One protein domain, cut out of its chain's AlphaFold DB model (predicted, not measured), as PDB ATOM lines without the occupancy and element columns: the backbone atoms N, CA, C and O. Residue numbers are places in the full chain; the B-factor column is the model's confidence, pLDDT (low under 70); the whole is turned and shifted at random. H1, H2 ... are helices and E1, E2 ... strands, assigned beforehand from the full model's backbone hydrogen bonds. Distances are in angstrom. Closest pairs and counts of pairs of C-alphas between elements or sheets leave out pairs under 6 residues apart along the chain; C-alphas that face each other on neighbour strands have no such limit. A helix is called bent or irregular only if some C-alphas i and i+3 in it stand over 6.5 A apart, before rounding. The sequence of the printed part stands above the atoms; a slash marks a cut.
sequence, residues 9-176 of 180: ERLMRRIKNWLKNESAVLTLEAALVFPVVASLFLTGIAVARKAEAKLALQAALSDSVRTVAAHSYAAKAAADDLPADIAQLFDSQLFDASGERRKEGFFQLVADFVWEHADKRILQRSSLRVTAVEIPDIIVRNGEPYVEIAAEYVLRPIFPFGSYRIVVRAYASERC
ATOM      1  N   GLU A   9     186.267 162.271 223.879       72.31
ATOM      2  CA  GLU A   9     186.776 163.587 223.472       72.31
ATOM      3  C   GLU A   9     187.854 163.497 222.388       72.31
ATOM      4  O   GLU A   9     187.928 164.352 221.502       72.31
ATOM      5  N   ARG A  10     188.703 162.466 222.441       71.88
ATOM      6  CA  ARG A  10     189.770 162.259 221.455       71.88
ATOM      7  C   ARG A  10     189.200 161.779 220.115       71.88
ATOM      8  O   ARG A  10     189.676 162.213 219.069       71.88
ATOM      9  N   LEU A  11     188.151 160.954 220.147       73.62
ATOM     10  CA  LEU A  11     187.400 160.522 218.964       73.62
ATOM     11  C   LEU A  11     186.638 161.692 218.320       73.62
ATOM     12  O   LEU A  11     186.766 161.920 217.121       73.62
ATOM     13  N   MET A  12     185.932 162.493 219.121       75.06
ATOM     14  CA  MET A  12     185.184 163.663 218.649       75.06
ATOM     15  C   MET A  12     186.100 164.737 218.052       75.06
ATOM     16  O   MET A  12     185.782 165.308 217.010       75.06
ATOM     17  N   ARG A  13     187.286 164.971 218.639       73.56
ATOM     18  CA  ARG A  13     188.300 165.860 218.043       73.56
ATOM     19  C   ARG A  13     188.836 165.323 216.716       73.56
ATOM     20  O   ARG A  13     189.051 166.110 215.799       73.56
ATOM     21  N   ARG A  14     189.020 164.004 216.580       69.94
ATOM     22  CA  ARG A  14     189.444 163.387 215.310       69.94
ATOM     23  C   ARG A  14     188.376 163.502 214.225       69.94
ATOM     24  O   ARG A  14     188.735 163.850 213.109       69.94
ATOM     25  N   ILE A  15     187.101 163.293 214.554       71.69
ATOM     26  CA  ILE A  15     185.980 163.465 213.613       71.69
ATOM     27  C   ILE A  15     185.856 164.934 213.191       71.69
ATOM     28  O   ILE A  15     185.789 165.227 212.003       71.69
ATOM     29  N   LYS A  16     185.925 165.877 214.141       72.44
ATOM     30  CA  LYS A  16     185.877 167.318 213.848       72.44
ATOM     31  C   LYS A  16     187.039 167.780 212.961       72.44
ATOM     32  O   LYS A  16     186.832 168.614 212.087       72.44
ATOM     33  N   ASN A  17     188.239 167.232 213.157       68.25
ATOM     34  CA  ASN A  17     189.395 167.529 212.307       68.25
ATOM     35  C   ASN A  17     189.305 166.845 210.933       68.25
ATOM     36  O   ASN A  17     189.761 167.420 209.955       68.25
ATOM     37  N   TRP A  18     188.673 165.669 210.842       66.38
ATOM     38  CA  TRP A  18     188.341 165.017 209.568       66.38
ATOM     39  C   TRP A  18     187.349 165.840 208.741       66.38
ATOM     40  O   TRP A  18     187.579 166.043 207.556       66.38
ATOM     41  N   LEU A  19     186.308 166.393 209.375       63.09
ATOM     42  CA  LEU A  19     185.384 167.341 208.735       63.09
ATOM     43  C   LEU A  19     186.051 168.665 208.323       63.09
ATOM     44  O   LEU A  19     185.497 169.389 207.506       63.09
ATOM     45  N   LYS A  20     187.220 168.996 208.884       70.19
ATOM     46  CA  LYS A  20     187.976 170.215 208.562       70.19
ATOM     47  C   LYS A  20     188.956 170.027 207.391       70.19
ATOM     48  O   LYS A  20     189.538 171.008 206.945       70.19
ATOM     49  N   ASN A  21     189.144 168.794 206.908       67.88
ATOM     50  CA  ASN A  21     189.965 168.496 205.734       67.88
ATOM     51  C   ASN A  21     189.103 168.528 204.462       67.88
ATOM     52  O   ASN A  21     188.323 167.613 204.205       67.88
ATOM     53  N   GLU A  22     189.300 169.550 203.629       70.50
ATOM     54  CA  GLU A  22     188.575 169.780 202.366       70.50
ATOM     55  C   GLU A  22     188.683 168.602 201.377       70.50
ATOM     56  O   GLU A  22     187.745 168.294 200.643       70.50
ATOM     57  N   SER A  23     189.797 167.865 201.408       65.81
ATOM     58  CA  SER A  23     190.047 166.711 200.532       65.81
ATOM     59  C   SER A  23     189.125 165.521 200.826       65.81
ATOM     60  O   SER A  23     188.759 164.784 199.913       65.81
ATOM     61  N   ALA A  24     188.739 165.331 202.092       64.88
ATOM     62  CA  ALA A  24     187.841 164.251 202.502       64.88
ATOM     63  C   ALA A  24     186.377 164.564 202.153       64.88
ATOM     64  O   ALA A  24     185.591 163.653 201.893       64.88
ATOM     65  N   VAL A  25     186.026 165.851 202.096       75.00
ATOM     66  CA  VAL A  25     184.702 166.320 201.670       75.00
ATOM     67  C   VAL A  25     184.489 166.050 200.179       75.00
ATOM     68  O   VAL A  25     183.445 165.523 199.810       75.00
ATOM     69  N   LEU A  26     185.502 166.272 199.334       81.19
ATOM     70  CA  LEU A  26     185.405 166.027 197.888       81.19
ATOM     71  C   LEU A  26     185.122 164.549 197.545       81.19
ATOM     72  O   LEU A  26     184.344 164.245 196.643       81.19
ATOM     73  N   THR A  27     185.726 163.608 198.282       87.81
ATOM     74  CA  THR A  27     185.464 162.170 198.091       87.81
ATOM     75  C   THR A  27     184.061 161.778 198.560       87.81
ATOM     76  O   THR A  27     183.419 160.937 197.930       87.81
ATOM     77  N   LEU A  28     183.566 162.398 199.638       84.31
ATOM     78  CA  LEU A  28     182.214 162.163 200.148       84.31
ATOM     79  C   LEU A  28     181.148 162.689 199.176       84.31
ATOM     80  O   LEU A  28     180.153 162.006 198.936       84.31
ATOM     81  N   GLU A  29     181.377 163.860 198.577       86.88
ATOM     82  CA  GLU A  29     180.498 164.404 197.542       86.88
ATOM     83  C   GLU A  29     180.463 163.494 196.311       86.88
ATOM     84  O   GLU A  29     179.382 163.109 195.869       86.88
ATOM     85  N   ALA A  30     181.618 163.043 195.810       89.94
ATOM     86  CA  ALA A  30     181.665 162.116 194.678       89.94
ATOM     87  C   ALA A  30     180.929 160.790 194.971       89.94
ATOM     88  O   ALA A  30     180.160 160.308 194.137       89.94
ATOM     89  N   ALA A  31     181.107 160.228 196.173       90.94
ATOM     90  CA  ALA A  31     180.459 158.982 196.589       90.94
ATOM     91  C   ALA A  31     178.928 159.093 196.702       90.94
ATOM     92  O   ALA A  31     178.241 158.085 196.542       90.94
ATOM     93  N   LEU A  32     178.390 160.295 196.942       89.56
ATOM     94  CA  LEU A  32     176.949 160.551 196.944       89.56
ATOM     95  C   LEU A  32     176.416 160.886 195.543       89.56
ATOM     96  O   LEU A  32     175.302 160.493 195.197       89.56
ATOM     97  N   VAL A  33     177.208 161.566 194.711       93.88
ATOM     98  CA  VAL A  33     176.803 161.953 193.352       93.88
ATOM     99  C   VAL A  33     176.621 160.729 192.454       93.88
ATOM    100  O   VAL A  33     175.603 160.634 191.770       93.88
ATOM    101  N   PHE A  34     177.539 159.754 192.478       90.56
ATOM    102  CA  PHE A  34     177.432 158.555 191.633       90.56
ATOM    103  C   PHE A  34     176.119 157.763 191.799       90.56
ATOM    104  O   PHE A  34     175.475 157.504 190.782       90.56
ATOM    105  N   PRO A  35     175.666 157.384 193.012       89.31
ATOM    106  CA  PRO A  35     174.408 156.657 193.177       89.31
ATOM    107  C   PRO A  35     173.180 157.504 192.821       89.31
ATOM    108  O   PRO A  35     172.210 156.961 192.295       89.31
ATOM    109  N   VAL A  36     173.213 158.822 193.042       90.00
ATOM    110  CA  VAL A  36     172.121 159.726 192.638       90.00
ATOM    111  C   VAL A  36     172.017 159.801 191.114       90.00
ATOM    112  O   VAL A  36     170.933 159.644 190.553       90.00
ATOM    113  N   VAL A  37     173.150 159.957 190.428       91.88
ATOM    114  CA  VAL A  37     173.219 159.969 188.963       91.88
ATOM    115  C   VAL A  37     172.820 158.608 188.387       91.88
ATOM    116  O   VAL A  37     172.005 158.542 187.470       91.88
ATOM    117  N   ALA A  38     173.306 157.503 188.958       89.69
ATOM    118  CA  ALA A  38     172.900 156.158 188.553       89.69
ATOM    119  C   ALA A  38     171.394 155.934 188.754       89.69
ATOM    120  O   ALA A  38     170.735 155.365 187.884       89.69
ATOM    121  N   SER A  39     170.822 156.431 189.855       89.88
ATOM    122  CA  SER A  39     169.380 156.365 190.098       89.88
ATOM    123  C   SER A  39     168.582 157.106 189.028       89.88
ATOM    124  O   SER A  39     167.549 156.602 188.575       89.88
ATOM    125  N   LEU A  40     169.067 158.266 188.577       89.50
ATOM    126  CA  LEU A  40     168.459 159.012 187.477       89.50
ATOM    127  C   LEU A  40     168.467 158.197 186.174       89.50
ATOM    128  O   LEU A  40     167.422 158.061 185.535       89.50
ATOM    129  N   PHE A  41     169.603 157.593 185.814       91.50
ATOM    130  CA  PHE A  41     169.708 156.754 184.615       91.50
ATOM    131  C   PHE A  41     168.812 155.511 184.682       91.50
ATOM    132  O   PHE A  41     168.079 155.240 183.734       91.50
ATOM    133  N   LEU A  42     168.811 154.781 185.803       90.00
ATOM    134  CA  LEU A  42     167.959 153.598 185.984       90.00
ATOM    135  C   LEU A  42     166.470 153.951 185.896       90.00
ATOM    136  O   LEU A  42     165.694 153.234 185.263       90.00
ATOM    137  N   THR A  43     166.075 155.087 186.474       87.81
ATOM    138  CA  THR A  43     164.701 155.593 186.372       87.81
ATOM    139  C   THR A  43     164.354 155.952 184.925       87.81
ATOM    140  O   THR A  43     163.281 155.587 184.447       87.81
ATOM    141  N   GLY A  44     165.271 156.592 184.191       90.25
ATOM    142  CA  GLY A  44     165.097 156.890 182.766       90.25
ATOM    143  C   GLY A  44     164.910 155.629 181.916       90.25
ATOM    144  O   GLY A  44     163.965 155.544 181.132       90.25
ATOM    145  N   ILE A  45     165.739 154.606 182.139       90.81
ATOM    146  CA  ILE A  45     165.607 153.304 181.469       90.81
ATOM    147  C   ILE A  45     164.247 152.666 181.798       90.81
ATOM    148  O   ILE A  45     163.584 152.138 180.906       90.81
ATOM    149  N   ALA A  46     163.780 152.741 183.048       89.19
ATOM    150  CA  ALA A  46     162.476 152.201 183.436       89.19
ATOM    151  C   ALA A  46     161.303 152.891 182.713       89.19
ATOM    152  O   ALA A  46     160.350 152.217 182.310       89.19
ATOM    153  N   VAL A  47     161.377 154.211 182.503       90.00
ATOM    154  CA  VAL A  47     160.384 154.957 181.712       90.00
ATOM    155  C   VAL A  47     160.399 154.505 180.251       90.00
ATOM    156  O   VAL A  47     159.330 154.237 179.698       90.00
ATOM    157  N   ALA A  48     161.582 154.343 179.649       91.75
ATOM    158  CA  ALA A  48     161.713 153.851 178.277       91.75
ATOM    159  C   ALA A  48     161.087 152.454 178.111       91.75
ATOM    160  O   ALA A  48     160.223 152.261 177.256       91.75
ATOM    161  N   ARG A  49     161.402 151.511 179.012       90.25
ATOM    162  CA  ARG A  49     160.821 150.155 178.980       90.25
ATOM    163  C   ARG A  49     159.300 150.147 179.127       90.25
ATOM    164  O   ARG A  49     158.631 149.298 178.542       90.25
ATOM    165  N   LYS A  50     158.735 151.079 179.903       91.44
ATOM    166  CA  LYS A  50     157.277 151.238 180.023       91.44
ATOM    167  C   LYS A  50     156.655 151.718 178.709       91.44
ATOM    168  O   LYS A  50     155.587 151.228 178.345       91.44
ATOM    169  N   ALA A  51     157.297 152.662 178.021       93.75
ATOM    170  CA  ALA A  51     156.817 153.184 176.744       93.75
ATOM    171  C   ALA A  51     156.862 152.116 175.643       93.75
ATOM    172  O   ALA A  51     155.849 151.901 174.982       93.75
ATOM    173  N   GLU A  52     157.977 151.390 175.515       92.31
ATOM    174  CA  GLU A  52     158.114 150.267 174.575       92.31
ATOM    175  C   GLU A  52     157.031 149.207 174.800       92.31
ATOM    176  O   GLU A  52     156.337 148.826 173.863       92.31
ATOM    177  N   ALA A  53     156.824 148.784 176.054       92.50
ATOM    178  CA  ALA A  53     155.804 147.790 176.381       92.50
ATOM    179  C   ALA A  53     154.386 148.276 176.045       92.50
ATOM    180  O   ALA A  53     153.578 147.499 175.541       92.50
ATOM    181  N   LYS A  54     154.074 149.556 176.298       93.69
ATOM    182  CA  LYS A  54     152.760 150.124 175.967       93.69
ATOM    183  C   LYS A  54     152.535 150.178 174.458       93.69
ATOM    184  O   LYS A  54     151.463 149.795 174.004       93.69
ATOM    185  N   LEU A  55     153.529 150.646 173.703       94.81
ATOM    186  CA  LEU A  55     153.444 150.754 172.247       94.81
ATOM    187  C   LEU A  55     153.337 149.375 171.589       94.81
ATOM    188  O   LEU A  55     152.474 149.183 170.740       94.81
ATOM    189  N   ALA A  56     154.141 148.404 172.031       93.94
ATOM    190  CA  ALA A  56     154.076 147.031 171.533       93.94
ATOM    191  C   ALA A  56     152.723 146.371 171.839       93.94
ATOM    192  O   ALA A  56     152.142 145.725 170.972       93.94
ATOM    193  N   LEU A  57     152.193 146.561 173.056       94.00
ATOM    194  CA  LEU A  57     150.883 146.026 173.433       94.00
ATOM    195  C   LEU A  57     149.763 146.660 172.604       94.00
ATOM    196  O   LEU A  57     148.880 145.955 172.129       94.00
ATOM    197  N   GLN A  58     149.802 147.978 172.422       95.06
ATOM    198  CA  GLN A  58     148.785 148.689 171.656       95.06
ATOM    199  C   GLN A  58     148.817 148.311 170.169       95.06
ATOM    200  O   GLN A  58     147.755 148.119 169.590       95.06
ATOM    201  N   ALA A  59     150.003 148.148 169.571       94.44
ATOM    202  CA  ALA A  59     150.137 147.676 168.192       94.44
ATOM    203  C   ALA A  59     149.524 146.275 168.011       94.44
ATOM    204  O   ALA A  59     148.676 146.084 167.145       94.44
ATOM    205  N   ALA A  60     149.864 145.337 168.900       93.88
ATOM    206  CA  ALA A  60     149.328 143.977 168.872       93.88
ATOM    207  C   ALA A  60     147.798 143.939 169.011       93.88
ATOM    208  O   ALA A  60     147.118 143.179 168.316       93.88
ATOM    209  N   LEU A  61     147.245 144.768 169.904       93.88
ATOM    210  CA  LEU A  61     145.801 144.894 170.085       93.88
ATOM    211  C   LEU A  61     145.126 145.448 168.831       93.88
ATOM    212  O   LEU A  61     144.153 144.858 168.375       93.88
ATOM    213  N   SER A  62     145.648 146.529 168.248       94.38
ATOM    214  CA  SER A  62     145.085 147.109 167.024       94.38
ATOM    215  C   SER A  62     145.072 146.111 165.862       94.38
ATOM    216  O   SER A  62     144.048 145.976 165.196       94.38
ATOM    217  N   ASP A  63     146.159 145.365 165.648       94.38
ATOM    218  CA  ASP A  63     146.239 144.362 164.574       94.38
ATOM    219  C   ASP A  63     145.283 143.180 164.809       94.38
ATOM    220  O   ASP A  63     144.622 142.699 163.880       94.38
ATOM    221  N   SER A  64     145.143 142.762 166.071       91.56
ATOM    222  CA  SER A  64     144.201 141.713 166.471       91.56
ATOM    223  C   SER A  64     142.755 142.145 166.227       91.56
ATOM    224  O   SER A  64     141.998 141.443 165.556       91.56
ATOM    225  N   VAL A  65     142.369 143.322 166.730       91.69
ATOM    226  CA  VAL A  65     141.009 143.851 166.574       91.69
ATOM    227  C   VAL A  65     140.689 144.054 165.095       91.69
ATOM    228  O   VAL A  65     139.612 143.664 164.659       91.69
ATOM    229  N   ARG A  66     141.625 144.582 164.298       90.81
ATOM    230  CA  ARG A  66     141.429 144.774 162.857       90.81
ATOM    231  C   ARG A  66     141.183 143.461 162.118       90.81
ATOM    232  O   ARG A  66     140.309 143.404 161.258       90.81
ATOM    233  N   THR A  67     141.913 142.403 162.467       90.56
ATOM    234  CA  THR A  67     141.706 141.064 161.894       90.56
ATOM    235  C   THR A  67     140.332 140.506 162.277       90.56
ATOM    236  O   THR A  67     139.600 140.017 161.419       90.56
ATOM    237  N   VAL A  68     139.930 140.645 163.544       88.12
ATOM    238  CA  VAL A  68     138.601 140.215 164.019       88.12
ATOM    239  C   VAL A  68     137.481 141.012 163.339       88.12
ATOM    240  O   VAL A  68     136.512 140.429 162.858       88.12
ATOM    241  N   ALA A  69     137.634 142.331 163.235       86.25
ATOM    242  CA  ALA A  69     136.683 143.234 162.593       86.25
ATOM    243  C   ALA A  69     136.581 143.018 161.074       86.25
ATOM    244  O   ALA A  69     135.524 143.248 160.492       86.25
ATOM    245  N   ALA A  70     137.642 142.550 160.413       86.81
ATOM    246  CA  ALA A  70     137.583 142.150 159.006       86.81
ATOM    247  C   ALA A  70     136.777 140.854 158.817       86.81
ATOM    248  O   ALA A  70     135.971 140.745 157.892       86.81
ATOM    249  N   HIS A  71     136.949 139.880 159.715       85.62
ATOM    250  CA  HIS A  71     136.210 138.617 159.673       85.62
ATOM    251  C   HIS A  71     134.784 138.707 160.242       85.62
ATOM    252  O   HIS A  71     134.015 137.754 160.093       85.62
ATOM    253  N   SER A  72     134.382 139.846 160.818       80.44
ATOM    254  CA  SER A  72     133.031 140.034 161.360       80.44
ATOM    255  C   SER A  72     131.938 139.887 160.301       80.44
ATOM    256  O   SER A  72     130.862 139.382 160.609       80.44
ATOM    257  N   TYR A  73     132.204 140.289 159.051       76.12
ATOM    258  CA  TYR A  73     131.239 140.132 157.960       76.12
ATOM    259  C   TYR A  73     130.972 138.658 157.652       76.12
ATOM    260  O   TYR A  73     129.820 138.244 157.597       76.12
ATOM    261  N   ALA A  74     132.035 137.863 157.489       79.69
ATOM    262  CA  ALA A  74     131.913 136.434 157.210       79.69
ATOM    263  C   ALA A  74     131.205 135.705 158.359       79.69
ATOM    264  O   ALA A  74     130.361 134.849 158.112       79.69
ATOM    265  N   ALA A  75     131.495 136.091 159.604       79.00
ATOM    266  CA  ALA A  75     130.803 135.562 160.772       79.00
ATOM    267  C   ALA A  75     129.304 135.899 160.757       79.00
ATOM    268  O   ALA A  75     128.483 135.024 161.019       79.00
ATOM    269  N   LYS A  76     128.939 137.138 160.401       75.69
ATOM    270  CA  LYS A  76     127.536 137.557 160.283       75.69
ATOM    271  C   LYS A  76     126.811 136.828 159.149       75.69
ATOM    272  O   LYS A  76     125.737 136.293 159.373       75.69
ATOM    273  N   ALA A  77     127.406 136.775 157.958       77.06
ATOM    274  CA  ALA A  77     126.816 136.102 156.804       77.06
ATOM    275  C   ALA A  77     126.607 134.603 157.065       77.06
ATOM    276  O   ALA A  77     125.561 134.062 156.731       77.06
ATOM    277  N   ALA A  78     127.572 133.948 157.719       79.06
ATOM    278  CA  ALA A  78     127.413 132.565 158.147       79.06
ATOM    279  C   ALA A  78     126.292 132.421 159.185       79.06
ATOM    280  O   ALA A  78     125.497 131.497 159.079       79.06
ATOM    281  N   ALA A  79     126.203 133.331 160.159       73.12
ATOM    282  CA  ALA A  79     125.152 133.302 161.174       73.12
ATOM    283  C   ALA A  79     123.742 133.464 160.581       73.12
ATOM    284  O   ALA A  79     122.821 132.800 161.049       73.12
ATOM    285  N   ASP A  80     123.582 134.294 159.544       74.81
ATOM    286  CA  ASP A  80     122.304 134.470 158.842       74.81
ATOM    287  C   ASP A  80     121.878 133.199 158.068       74.81
ATOM    288  O   ASP A  80     120.683 132.931 157.948       74.81
ATOM    289  N   ASP A  81     122.836 132.398 157.586       79.69
ATOM    290  CA  ASP A  81     122.604 131.147 156.839       79.69
ATOM    291  C   ASP A  81     122.472 129.900 157.744       79.69
ATOM    292  O   ASP A  81     122.204 128.793 157.261       79.69
ATOM    293  N   LEU A  82     122.671 130.036 159.062       78.12
ATOM    294  CA  LEU A  82     122.613 128.901 159.982       78.12
ATOM    295  C   LEU A  82     121.161 128.422 160.193       78.12
ATOM    296  O   LEU A  82     120.278 129.225 160.508       78.12
ATOM    297  N   PRO A  83     120.892 127.101 160.130       78.69
ATOM    298  CA  PRO A  83     119.606 126.553 160.544       78.69
ATOM    299  C   PRO A  83     119.317 126.910 162.007       78.69
ATOM    300  O   PRO A  83     120.217 126.843 162.851       78.69
ATOM    301  N   ALA A  84     118.055 127.220 162.321       74.88
ATOM    302  CA  ALA A  84     117.627 127.641 163.659       74.88
ATOM    303  C   ALA A  84     118.062 126.671 164.779       74.88
ATOM    304  O   ALA A  84     118.387 127.110 165.880       74.88
ATOM    305  N   ASP A  85     118.151 125.372 164.480       75.00
ATOM    306  CA  ASP A  85     118.589 124.339 165.424       75.00
ATOM    307  C   ASP A  85     120.064 124.497 165.845       75.00
ATOM    308  O   ASP A  85     120.408 124.313 167.013       75.00
ATOM    309  N   ILE A  86     120.953 124.869 164.913       67.19
ATOM    310  CA  ILE A  86     122.388 125.045 165.199       67.19
ATOM    311  C   ILE A  86     122.635 126.381 165.903       67.19
ATOM    312  O   ILE A  86     123.486 126.450 166.790       67.19
ATOM    313  N   ALA A  87     121.864 127.421 165.567       66.81
ATOM    314  CA  ALA A  87     121.932 128.713 166.248       66.81
ATOM    315  C   ALA A  87     121.613 128.579 167.750       66.81
ATOM    316  O   ALA A  87     122.362 129.072 168.591       66.81
ATOM    317  N   GLN A  88     120.573 127.813 168.099       67.12
ATOM    318  CA  GLN A  88     120.209 127.537 169.495       67.12
ATOM    319  C   GLN A  88     121.286 126.731 170.245       67.12
ATOM    320  O   GLN A  88     121.569 126.993 171.417       67.12
ATOM    321  N   LEU A  89     121.930 125.772 169.568       65.25
ATOM    322  CA  LEU A  89     123.071 125.028 170.113       65.25
ATOM    323  C   LEU A  89     124.277 125.941 170.375       65.25
ATOM    324  O   LEU A  89     124.921 125.807 171.413       65.25
ATOM    325  N   PHE A  90     124.562 126.880 169.473       64.88
ATOM    326  CA  PHE A  90     125.662 127.835 169.623       64.88
ATOM    327  C   PHE A  90     125.442 128.792 170.799       64.88
ATOM    328  O   PHE A  90     126.343 128.959 171.627       64.88
ATOM    329  N   ASP A  91     124.237 129.356 170.920       63.34
ATOM    330  CA  ASP A  91     123.895 130.267 172.014       63.34
ATOM    331  C   ASP A  91     124.028 129.577 173.379       63.34
ATOM    332  O   ASP A  91     124.649 130.112 174.296       63.34
ATOM    333  N   SER A  92     123.562 128.334 173.506       61.38
ATOM    334  CA  SER A  92     123.675 127.588 174.769       61.38
ATOM    335  C   SER A  92     125.113 127.233 175.189       61.38
ATOM    336  O   SER A  92     125.352 126.942 176.362       61.38
ATOM    337  N   GLN A  93     126.085 127.243 174.266       62.72
ATOM    338  CA  GLN A  93     127.498 126.981 174.588       62.72
ATOM    339  C   GLN A  93     128.314 128.248 174.862       62.72
ATOM    340  O   GLN A  93     129.300 128.195 175.606       62.72
ATOM    341  N   LEU A  94     127.924 129.377 174.263       60.97
ATOM    342  CA  LEU A  94     128.584 130.671 174.438       60.97
ATOM    343  C   LEU A  94     128.031 131.464 175.621       60.97
ATOM    344  O   LEU A  94     128.796 132.207 176.240       60.97
ATOM    345  N   PHE A  95     126.752 131.296 175.949       57.25
ATOM    346  CA  PHE A  95     126.072 132.002 177.028       57.25
ATOM    347  C   PHE A  95     125.743 131.031 178.166       57.25
ATOM    348  O   PHE A  95     125.187 129.957 177.958       57.25
ATOM    349  N   ASP A  96     126.130 131.399 179.384       60.75
ATOM    350  CA  ASP A  96     125.692 130.708 180.593       60.75
ATOM    351  C   ASP A  96     124.177 130.918 180.798       60.75
ATOM    352  O   ASP A  96     123.590 131.853 180.252       60.75
ATOM    353  N   ALA A  97     123.528 130.089 181.621       54.84
ATOM    354  CA  ALA A  97     122.097 130.193 181.941       54.84
ATOM    355  C   ALA A  97     121.701 131.563 182.544       54.84
ATOM    356  O   ALA A  97     120.523 131.911 182.597       54.84
ATOM    357  N   SER A  98     122.697 132.339 182.984       55.31
ATOM    358  CA  SER A  98     122.610 133.719 183.467       55.31
ATOM    359  C   SER A  98     122.579 134.789 182.357       55.31
ATOM    360  O   SER A  98     122.405 135.967 182.662       55.31
ATOM    361  N   GLY A  99     122.754 134.414 181.083       55.31
ATOM    362  CA  GLY A  99     122.910 135.339 179.955       55.31
ATOM    363  C   GLY A  99     124.306 135.969 179.856       55.31
ATOM    364  O   GLY A  99     124.569 136.741 178.934       55.31
ATOM    365  N   GLU A 100     125.228 135.642 180.769       56.53
ATOM    366  CA  GLU A 100     126.622 136.067 180.664       56.53
ATOM    367  C   GLU A 100     127.409 135.143 179.726       56.53
ATOM    368  O   GLU A 100     127.376 133.919 179.855       56.53
ATOM    369  N   ARG A 101     128.173 135.724 178.789       57.62
ATOM    370  CA  ARG A 101     129.119 134.967 177.950       57.62
ATOM    371  C   ARG A 101     130.071 134.174 178.839       57.62
ATOM    372  O   ARG A 101     130.554 134.716 179.824       57.62
ATOM    373  N   ARG A 102     130.400 132.929 178.496       63.69
ATOM    374  CA  ARG A 102     131.321 132.069 179.261       63.69
ATOM    375  C   ARG A 102     132.748 132.653 179.233       63.69
ATOM    376  O   ARG A 102     133.577 132.317 178.387       63.69
ATOM    377  N   LYS A 103     133.007 133.594 180.147       63.53
ATOM    378  CA  LYS A 103     134.097 134.582 180.083       63.53
ATOM    379  C   LYS A 103     135.494 133.957 180.079       63.53
ATOM    380  O   LYS A 103     136.368 134.396 179.341       63.53
ATOM    381  N   GLU A 104     135.717 132.910 180.868       67.19
ATOM    382  CA  GLU A 104     137.072 132.411 181.145       67.19
ATOM    383  C   GLU A 104     137.752 131.737 179.946       67.19
ATOM    384  O   GLU A 104     138.905 132.048 179.654       67.19
ATOM    385  N   GLY A 105     137.057 130.852 179.224       69.94
ATOM    386  CA  GLY A 105     137.630 130.176 178.052       69.94
ATOM    387  C   GLY A 105     137.804 131.118 176.862       69.94
ATOM    388  O   GLY A 105     138.827 131.093 176.178       69.94
ATOM    389  N   PHE A 106     136.832 132.008 176.664       73.88
ATOM    390  CA  PHE A 106     136.863 133.001 175.600       73.88
ATOM    391  C   PHE A 106     138.004 134.017 175.791       73.88
ATOM    392  O   PHE A 106     138.754 134.281 174.853       73.88
ATOM    393  N   PHE A 107     138.223 134.518 177.015       77.69
ATOM    394  CA  PHE A 107     139.344 135.423 177.292       77.69
ATOM    395  C   PHE A 107     140.712 134.775 177.068       77.69
ATOM    396  O   PHE A 107     141.635 135.469 176.645       77.69
ATOM    397  N   GLN A 108     140.861 133.470 177.320       79.88
ATOM    398  CA  GLN A 108     142.118 132.770 177.037       79.88
ATOM    399  C   GLN A 108     142.377 132.647 175.539       79.88
ATOM    400  O   GLN A 108     143.484 132.938 175.096       79.88
ATOM    401  N   LEU A 109     141.349 132.317 174.757       83.12
ATOM    402  CA  LEU A 109     141.464 132.241 173.302       83.12
ATOM    403  C   LEU A 109     141.815 133.605 172.692       83.12
ATOM    404  O   LEU A 109     142.717 133.699 171.863       83.12
ATOM    405  N   VAL A 110     141.168 134.680 173.155       85.56
ATOM    406  CA  VAL A 110     141.526 136.044 172.738       85.56
ATOM    407  C   VAL A 110     142.938 136.404 173.199       85.56
ATOM    408  O   VAL A 110     143.678 137.038 172.455       85.56
ATOM    409  N   ALA A 111     143.359 135.981 174.392       86.88
ATOM    410  CA  ALA A 111     144.719 136.217 174.863       86.88
ATOM    411  C   ALA A 111     145.775 135.489 174.016       86.88
ATOM    412  O   ALA A 111     146.835 136.062 173.768       86.88
ATOM    413  N   ASP A 112     145.500 134.265 173.563       88.94
ATOM    414  CA  ASP A 112     146.374 133.533 172.639       88.94
ATOM    415  C   ASP A 112     146.402 134.190 171.257       88.94
ATOM    416  O   ASP A 112     147.467 134.334 170.657       88.94
ATOM    417  N   PHE A 113     145.256 134.677 170.786       88.94
ATOM    418  CA  PHE A 113     145.160 135.398 169.523       88.94
ATOM    419  C   PHE A 113     145.934 136.727 169.538       88.94
ATOM    420  O   PHE A 113     146.704 137.015 168.619       88.94
ATOM    421  N   VAL A 114     145.791 137.514 170.611       90.06
ATOM    422  CA  VAL A 114     146.561 138.752 170.823       90.06
ATOM    423  C   VAL A 114     148.049 138.449 170.946       90.06
ATOM    424  O   VAL A 114     148.881 139.205 170.451       90.06
ATOM    425  N   TRP A 115     148.405 137.334 171.588       91.12
ATOM    426  CA  TRP A 115     149.795 136.914 171.714       91.12
ATOM    427  C   TRP A 115     150.443 136.573 170.370       91.12
ATOM    428  O   TRP A 115     151.631 136.838 170.192       91.12
ATOM    429  N   GLU A 116     149.692 136.020 169.420       91.25
ATOM    430  CA  GLU A 116     150.252 135.700 168.106       91.25
ATOM    431  C   GLU A 116     150.617 136.953 167.300       91.25
ATOM    432  O   GLU A 116     151.624 136.955 166.593       91.25
ATOM    433  N   HIS A 117     149.877 138.046 167.497       90.31
ATOM    434  CA  HIS A 117     150.167 139.358 166.910       90.31
ATOM    435  C   HIS A 117     151.149 140.198 167.747       90.31
ATOM    436  O   HIS A 117     151.560 141.281 167.330       90.31
ATOM    437  N   ALA A 118     151.534 139.737 168.938       90.50
ATOM    438  CA  ALA A 118     152.413 140.476 169.835       90.50
ATOM    439  C   ALA A 118     153.895 140.355 169.446       90.50
ATOM    440  O   ALA A 118     154.376 139.285 169.070       90.50
ATOM    441  N   ASP A 119     154.666 141.434 169.635       91.69
ATOM    442  CA  ASP A 119     156.125 141.366 169.514       91.69
ATOM    443  C   ASP A 119     156.724 140.554 170.676       91.69
ATOM    444  O   ASP A 119     156.910 141.041 171.800       91.69
ATOM    445  N   LYS A 120     157.065 139.297 170.365       91.00
ATOM    446  CA  LYS A 120     157.621 138.285 171.277       91.00
ATOM    447  C   LYS A 120     158.991 138.682 171.859       91.00
ATOM    448  O   LYS A 120     159.451 138.047 172.806       91.00
ATOM    449  N   ARG A 121     159.664 139.712 171.320       88.75
ATOM    450  CA  ARG A 121     160.942 140.234 171.851       88.75
ATOM    451  C   ARG A 121     160.736 141.182 173.029       88.75
ATOM    452  O   ARG A 121     161.584 141.250 173.919       88.75
ATOM    453  N   ILE A 122     159.634 141.929 173.016       86.38
ATOM    454  CA  ILE A 122     159.344 142.997 173.983       86.38
ATOM    455  C   ILE A 122     158.387 142.491 175.066       86.38
ATOM    456  O   ILE A 122     158.575 142.778 176.253       86.38
ATOM    457  N   LEU A 123     157.367 141.732 174.663       88.50
ATOM    458  CA  LEU A 123     156.307 141.241 175.534       88.50
ATOM    459  C   LEU A 123     156.564 139.792 175.954       88.50
ATOM    460  O   LEU A 123     157.094 138.986 175.200       88.50
ATOM    461  N   GLN A 124     156.152 139.452 177.175       87.69
ATOM    462  CA  GLN A 124     156.192 138.088 177.709       87.69
ATOM    463  C   GLN A 124     154.775 137.545 177.900       87.69
ATOM    464  O   GLN A 124     153.949 138.207 178.534       87.69
ATOM    465  N   ARG A 125     154.512 136.311 177.442       85.81
ATOM    466  CA  ARG A 125     153.182 135.677 177.530       85.81
ATOM    467  C   ARG A 125     152.654 135.633 178.961       85.81
ATOM    468  O   ARG A 125     151.491 135.947 179.187       85.81
ATOM    469  N   SER A 126     153.514 135.287 179.919       83.25
ATOM    470  CA  SER A 126     153.162 135.131 181.339       83.25
ATOM    471  C   SER A 126     152.764 136.434 182.035       83.25
ATOM    472  O   SER A 126     152.215 136.399 183.133       83.25
ATOM    473  N   SER A 127     153.082 137.581 181.432       82.56
ATOM    474  CA  SER A 127     152.848 138.911 182.002       82.56
ATOM    475  C   SER A 127     151.700 139.658 181.311       82.56
ATOM    476  O   SER A 127     151.376 140.767 181.737       82.56
ATOM    477  N   LEU A 128     151.098 139.067 180.269       84.19
ATOM    478  CA  LEU A 128     149.987 139.619 179.493       84.19
ATOM    479  C   LEU A 128     148.659 139.020 179.961       84.19
ATOM    480  O   LEU A 128     148.498 137.800 180.006       84.19
ATOM    481  N   ARG A 129     147.691 139.884 180.270       83.38
ATOM    482  CA  ARG A 129     146.350 139.493 180.707       83.38
ATOM    483  C   ARG A 129     145.293 140.304 179.968       83.38
ATOM    484  O   ARG A 129     145.216 141.517 180.126       83.38
ATOM    485  N   VAL A 130     144.448 139.635 179.193       79.00
ATOM    486  CA  VAL A 130     143.259 140.269 178.607       79.00
ATOM    487  C   VAL A 130     142.243 140.488 179.726       79.00
ATOM    488  O   VAL A 130     141.998 139.585 180.525       79.00
ATOM    489  N   THR A 131     141.732 141.712 179.840       76.75
ATOM    490  CA  THR A 131     140.879 142.127 180.969       76.75
ATOM    491  C   THR A 131     139.445 142.380 180.536       76.75
ATOM    492  O   THR A 131     138.531 142.075 181.296       76.75
ATOM    493  N   ALA A 132     139.241 142.879 179.317       70.19
ATOM    494  CA  ALA A 132     137.917 143.018 178.734       70.19
ATOM    495  C   ALA A 132     137.974 142.798 177.221       70.19
ATOM    496  O   ALA A 132     138.976 143.091 176.569       70.19
ATOM    497  N   VAL A 133     136.897 142.235 176.692       75.19
ATOM    498  CA  VAL A 133     136.674 142.019 175.265       75.19
ATOM    499  C   VAL A 133     135.199 142.272 175.044       75.19
ATOM    500  O   VAL A 133     134.363 141.547 175.585       75.19
ATOM    501  N   GLU A 134     134.890 143.294 174.265       72.69
ATOM    502  CA  GLU A 134     133.533 143.608 173.855       72.69
ATOM    503  C   GLU A 134     133.410 143.242 172.378       72.69
ATOM    504  O   GLU A 134     133.962 143.898 171.495       72.69
ATOM    505  N   ILE A 135     132.735 142.122 172.113       69.00
ATOM    506  CA  ILE A 135     132.288 141.779 170.762       69.00
ATOM    507  C   ILE A 135     130.887 142.372 170.611       69.00
ATOM    508  O   ILE A 135     130.042 142.080 171.470       69.00
ATOM    509  N   PRO A 136     130.622 143.139 169.540       65.06
ATOM    510  CA  PRO A 136     129.305 143.703 169.303       65.06
ATOM    511  C   PRO A 136     128.300 142.568 169.108       65.06
ATOM    512  O   PRO A 136     128.644 141.501 168.596       65.06
ATOM    513  N   ASP A 137     127.045 142.786 169.487       63.12
ATOM    514  CA  ASP A 137     125.983 141.839 169.162       63.12
ATOM    515  C   ASP A 137     125.678 141.923 167.670       63.12
ATOM    516  O   ASP A 137     124.768 142.609 167.219       63.12
ATOM    517  N   ILE A 138     126.458 141.178 166.890       57.59
ATOM    518  CA  ILE A 138     126.291 141.007 165.441       57.59
ATOM    519  C   ILE A 138     124.905 140.430 165.087       57.59
ATOM    520  O   ILE A 138     124.478 140.524 163.937       57.59
ATOM    521  N   ILE A 139     124.207 139.877 166.086       51.66
ATOM    522  CA  ILE A 139     122.864 139.291 166.020       51.66
ATOM    523  C   ILE A 139     121.771 140.354 166.272       51.66
ATOM    524  O   ILE A 139     120.688 140.289 165.688       51.66
ATOM    525  N   VAL A 140     122.040 141.381 167.090       49.44
ATOM    526  CA  VAL A 140     121.059 142.424 167.438       49.44
ATOM    527  C   VAL A 140     121.301 143.652 166.561       49.44
ATOM    528  O   VAL A 140     122.207 144.447 166.790       49.44
ATOM    529  N   ARG A 141     120.452 143.816 165.541       51.81
ATOM    530  CA  ARG A 141     120.535 144.784 164.422       51.81
ATOM    531  C   ARG A 141     120.702 146.289 164.755       51.81
ATOM    532  O   ARG A 141     120.701 147.077 163.818       51.81
ATOM    533  N   ASN A 142     120.848 146.708 166.015       53.06
ATOM    534  CA  ASN A 142     120.755 148.118 166.437       53.06
ATOM    535  C   ASN A 142     121.956 148.672 167.242       53.06
ATOM    536  O   ASN A 142     121.856 149.778 167.771       53.06
ATOM    537  N   GLY A 143     123.072 147.946 167.359       59.22
ATOM    538  CA  GLY A 143     124.283 148.433 168.041       59.22
ATOM    539  C   GLY A 143     125.295 149.118 167.111       59.22
ATOM    540  O   GLY A 143     125.406 148.763 165.938       59.22
ATOM    541  N   GLU A 144     126.071 150.067 167.643       63.38
ATOM    542  CA  GLU A 144     127.283 150.584 166.989       63.38
ATOM    543  C   GLU A 144     128.272 149.410 166.797       63.38
ATOM    544  O   GLU A 144     128.656 148.770 167.781       63.38
ATOM    545  N   PRO A 145     128.674 149.064 165.561       74.88
ATOM    546  CA  PRO A 145     129.361 147.810 165.277       74.88
ATOM    547  C   PRO A 145     130.860 147.943 165.577       74.88
ATOM    548  O   PRO A 145     131.663 148.007 164.655       74.88
ATOM    549  N   TYR A 146     131.260 148.018 166.845       79.25
ATOM    550  CA  TYR A 146     132.670 148.081 167.251       79.25
ATOM    551  C   TYR A 146     133.098 146.809 167.971       79.25
ATOM    552  O   TYR A 146     132.384 146.337 168.848       79.25
ATOM    553  N   VAL A 147     134.277 146.286 167.627       83.81
ATOM    554  CA  VAL A 147     134.990 145.313 168.469       83.81
ATOM    555  C   VAL A 147     135.968 146.088 169.334       83.81
ATOM    556  O   VAL A 147     136.789 146.837 168.803       83.81
ATOM    557  N   GLU A 148     135.921 145.868 170.644       84.75
ATOM    558  CA  GLU A 148     136.897 146.397 171.592       84.75
ATOM    559  C   GLU A 148     137.650 145.259 172.288       84.75
ATOM    560  O   GLU A 148     137.064 144.283 172.759       84.75
ATOM    561  N   ILE A 149     138.975 145.382 172.370       87.25
ATOM    562  CA  ILE A 149     139.827 144.484 173.155       87.25
ATOM    563  C   ILE A 149     140.696 145.332 174.084       87.25
ATOM    564  O   ILE A 149     141.444 146.208 173.643       87.25
ATOM    565  N   ALA A 150     140.641 145.024 175.379       87.19
ATOM    566  CA  ALA A 150     141.447 145.645 176.418       87.19
ATOM    567  C   ALA A 150     142.355 144.616 177.102       87.19
ATOM    568  O   ALA A 150     141.910 143.580 177.615       87.19
ATOM    569  N   ALA A 151     143.645 144.932 177.168       89.19
ATOM    570  CA  ALA A 151     144.645 144.094 177.810       89.19
ATOM    571  C   ALA A 151     145.526 144.880 178.782       89.19
ATOM    572  O   ALA A 151     145.812 146.071 178.630       89.19
ATOM    573  N   GLU A 152     145.979 144.159 179.795       89.56
ATOM    574  CA  GLU A 152     146.921 144.611 180.799       89.56
ATOM    575  C   GLU A 152     148.244 143.860 180.653       89.56
ATOM    576  O   GLU A 152     148.283 142.658 180.379       89.56
ATOM    577  N   TYR A 153     149.343 144.571 180.881       91.25
ATOM    578  CA  TYR A 153     150.686 144.015 180.905       91.25
ATOM    579  C   TYR A 153     151.429 144.440 182.168       91.25
ATOM    580  O   TYR A 153     151.500 145.627 182.494       91.25
ATOM    581  N   VAL A 154     152.014 143.477 182.880       89.94
ATOM    582  CA  VAL A 154     152.756 143.738 184.120       89.94
ATOM    583  C   VAL A 154     154.252 143.847 183.831       89.94
ATOM    584  O   VAL A 154     154.932 142.846 183.617       89.94
ATOM    585  N   LEU A 155     154.794 145.061 183.910       88.50
ATOM    586  CA  LEU A 155     156.229 145.324 183.829       88.50
ATOM    587  C   LEU A 155     156.855 145.325 185.231       88.50
ATOM    588  O   LEU A 155     156.338 145.946 186.160       88.50
ATOM    589  N   ARG A 156     158.005 144.664 185.386       86.88
ATOM    590  CA  ARG A 156     158.786 144.645 186.637       86.88
ATOM    591  C   ARG A 156     160.175 145.255 186.409       86.88
ATOM    592  O   ARG A 156     161.141 144.507 186.270       86.88
ATOM    593  N   PRO A 157     160.292 146.588 186.280       82.00
ATOM    594  CA  PRO A 157     161.591 147.231 186.113       82.00
ATOM    595  C   PRO A 157     162.420 147.152 187.403       82.00
ATOM    596  O   PRO A 157     161.886 147.125 188.514       82.00
ATOM    597  N   ILE A 158     163.742 147.135 187.240       77.00
ATOM    598  CA  ILE A 158     164.698 147.176 188.346       77.00
ATOM    599  C   ILE A 158     164.908 148.644 188.713       77.00
ATOM    600  O   ILE A 158     165.459 149.402 187.918       77.00
ATOM    601  N   PHE A 159     164.467 149.045 189.905       79.56
ATOM    602  CA  PHE A 159     164.797 150.351 190.470       79.56
ATOM    603  C   PHE A 159     165.888 150.203 191.535       79.56
ATOM    604  O   PHE A 159     165.936 149.180 192.221       79.56
ATOM    605  N   PRO A 160     166.738 151.228 191.729       68.62
ATOM    606  CA  PRO A 160     167.858 151.183 192.676       68.62
ATOM    607  C   PRO A 160     167.451 150.935 194.138       68.62
ATOM    608  O   PRO A 160     168.289 150.523 194.931       68.62
ATOM    609  N   PHE A 161     166.180 151.148 194.503       73.75
ATOM    610  CA  PHE A 161     165.696 151.045 195.887       73.75
ATOM    611  C   PHE A 161     164.560 150.028 196.088       73.75
ATOM    612  O   PHE A 161     163.989 149.960 197.173       73.75
ATOM    613  N   GLY A 162     164.194 149.243 195.068       78.88
ATOM    614  CA  GLY A 162     163.144 148.234 195.214       78.88
ATOM    615  C   GLY A 162     162.580 147.704 193.900       78.88
ATOM    616  O   GLY A 162     162.811 148.247 192.822       78.88
ATOM    617  N   SER A 163     161.801 146.628 193.992       78.44
ATOM    618  CA  SER A 163     161.073 146.062 192.857       78.44
ATOM    619  C   SER A 163     159.632 146.564 192.856       78.44
ATOM    620  O   SER A 163     158.826 146.146 193.689       78.44
ATOM    621  N   TYR A 164     159.291 147.419 191.898       81.00
ATOM    622  CA  TYR A 164     157.918 147.868 191.691       81.00
ATOM    623  C   TYR A 164     157.289 147.093 190.530       81.00
ATOM    624  O   TYR A 164     157.959 146.752 189.556       81.00
ATOM    625  N   ARG A 165     155.990 146.799 190.635       86.00
ATOM    626  CA  ARG A 165     155.207 146.215 189.537       86.00
ATOM    627  C   ARG A 165     154.391 147.334 188.907       86.00
ATOM    628  O   ARG A 165     153.535 147.911 189.569       86.00
ATOM    629  N   ILE A 166     154.670 147.655 187.651       87.12
ATOM    630  CA  ILE A 166     153.944 148.668 186.885       87.12
ATOM    631  C   ILE A 166     152.961 147.937 185.977       87.12
ATOM    632  O   ILE A 166     153.379 147.165 185.117       87.12
ATOM    633  N   VAL A 167     151.665 148.188 186.152       90.81
ATOM    634  CA  VAL A 167     150.631 147.673 185.246       90.81
ATOM    635  C   VAL A 167     150.419 148.688 184.130       90.81
ATOM    636  O   VAL A 167     150.109 149.853 184.376       90.81
ATOM    637  N   VAL A 168     150.631 148.252 182.897       90.50
ATOM    638  CA  VAL A 168     150.365 149.018 181.684       90.50
ATOM    639  C   VAL A 168     149.043 148.530 181.118       90.50
ATOM    640  O   VAL A 168     148.855 147.331 180.944       90.50
ATOM    641  N   ARG A 169     148.131 149.458 180.841       92.06
ATOM    642  CA  ARG A 169     146.831 149.171 180.234       92.06
ATOM    643  C   ARG A 169     146.805 149.719 178.818       92.06
ATOM    644  O   ARG A 169     147.255 150.850 178.599       92.06
ATOM    645  N   ALA A 170     146.277 148.935 177.892       91.81
ATOM    646  CA  ALA A 170     145.993 149.361 176.534       91.81
ATOM    647  C   ALA A 170     144.623 148.832 176.106       91.81
ATOM    648  O   ALA A 170     144.203 147.753 176.524       91.81
ATOM    649  N   TYR A 171     143.944 149.622 175.287       92.31
ATOM    650  CA  TYR A 171     142.665 149.294 174.679       92.31
ATOM    651  C   TYR A 171     142.749 149.645 173.194       92.31
ATOM    652  O   TYR A 171     143.435 150.604 172.821       92.31
ATOM    653  N   ALA A 172     142.099 148.845 172.360       91.38
ATOM    654  CA  ALA A 172     141.941 149.108 170.939       91.38
ATOM    655  C   ALA A 172     140.498 148.807 170.537       91.38
ATOM    656  O   ALA A 172     139.928 147.806 170.971       91.38
ATOM    657  N   SER A 173     139.938 149.680 169.706       89.81
ATOM    658  CA  SER A 173     138.573 149.581 169.199       89.81
ATOM    659  C   SER A 173     138.573 149.790 167.690       89.81
ATOM    660  O   SER A 173     139.106 150.801 167.230       89.81
ATOM    661  N   GLU A 174     137.940 148.896 166.936       88.19
ATOM    662  CA  GLU A 174     137.794 149.018 165.479       88.19
ATOM    663  C   GLU A 174     136.331 148.825 165.084       88.19
ATOM    664  O   GLU A 174     135.604 148.043 165.705       88.19
ATOM    665  N   ARG A 175     135.902 149.516 164.023       85.00
ATOM    666  CA  ARG A 175     134.587 149.287 163.419       85.00
ATOM    667  C   ARG A 175     134.580 147.952 162.681       85.00
ATOM    668  O   ARG A 175     135.400 147.717 161.799       85.00
ATOM    669  N   CYS A 176     133.617 147.106 163.010       84.00
ATOM    670  CA  CYS A 176     133.294 145.900 162.272       84.00
ATOM    671  C   CYS A 176     132.783 146.251 160.889       84.00
ATOM    672  O   CYS A 176     131.936 147.135 160.717       84.00
TER     673      CYS A 176
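Overview. This is residues 9 to 176 of the 180 residues of an uncharacterized protein of Candidatus Reconcilbacillus cellulovorans (UniProt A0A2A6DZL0). One very long helix, H2, makes the long axis; residues 46 to 70 of its arm H2a cover one face of a three-stranded sheet, and H4 crosses that same face. Residues 9 to 34, H1 and part of H2, stick out at one end; at the other H2 bends and H3 folds back. The printed part has 168 residues with four named helices, then strands E1, E2 and E3, an antiparallel sheet in that order; the class is mixed. It is extended, radius of gyration of the C-alphas 27.7 A, spanning 99 by 30 by 27 A.

Arrangement. Start at H1, residues 9 to 18. H2, residues 22 to 81, is one helix by its hydrogen bonds but bent, with C-alphas 70 and 73 lying 6.7 A apart: look for arms H2a, 22 to 70, and H2b, 73 to 81. H1 is close to H2a but not clearly touching; the closest C-alphas, Trp 18 and Ala 24, are 7.1 A apart. H3, residues 84 to 94, is likewise close to H2b, C-alphas Ala 79 and Ala 87 at 7.6 A. H4, residues 103 to 116, touches H2a with residues 113 to 115 alone, closest C-alphas Ser 64 and Val 114 at 5.8 A. E1, 128 to 134, E2, 146 to 155, and E3, 166 to 175, form a meander, each strand the antiparallel neighbour of the one before; find N 129 and O 152 at 2.8 A, N 151 and O 170 at 2.9 A. H2a and H4 on its one face make two layers, helices over a sheet, at heights of 5.9 A and 8.2 A. Every O i to N i+4 pair is within hydrogen-bond range in H1, H2b, H3 and H4, and 43 of 45 in H2a.

Along the chain. Find C-alpha 22 at (188.575, 169.780, 202.366); H2a runs 72.4 A to C-alpha 70 at (137.583, 142.150, 159.006). E2 spans 28.9 A, and E3 30.4 A, to C-alpha 175 at (134.587, 149.287, 163.419).

Size, cuts and confidence. The C-alphas farthest apart, Arg 10 and Pro 83, are 99.5 A apart. The printed part has no cut; the links H4 to E1 and E1 to E2 are long. Confidence is under 70 at 38 residues, among them 86 to 105 and 135 to 144.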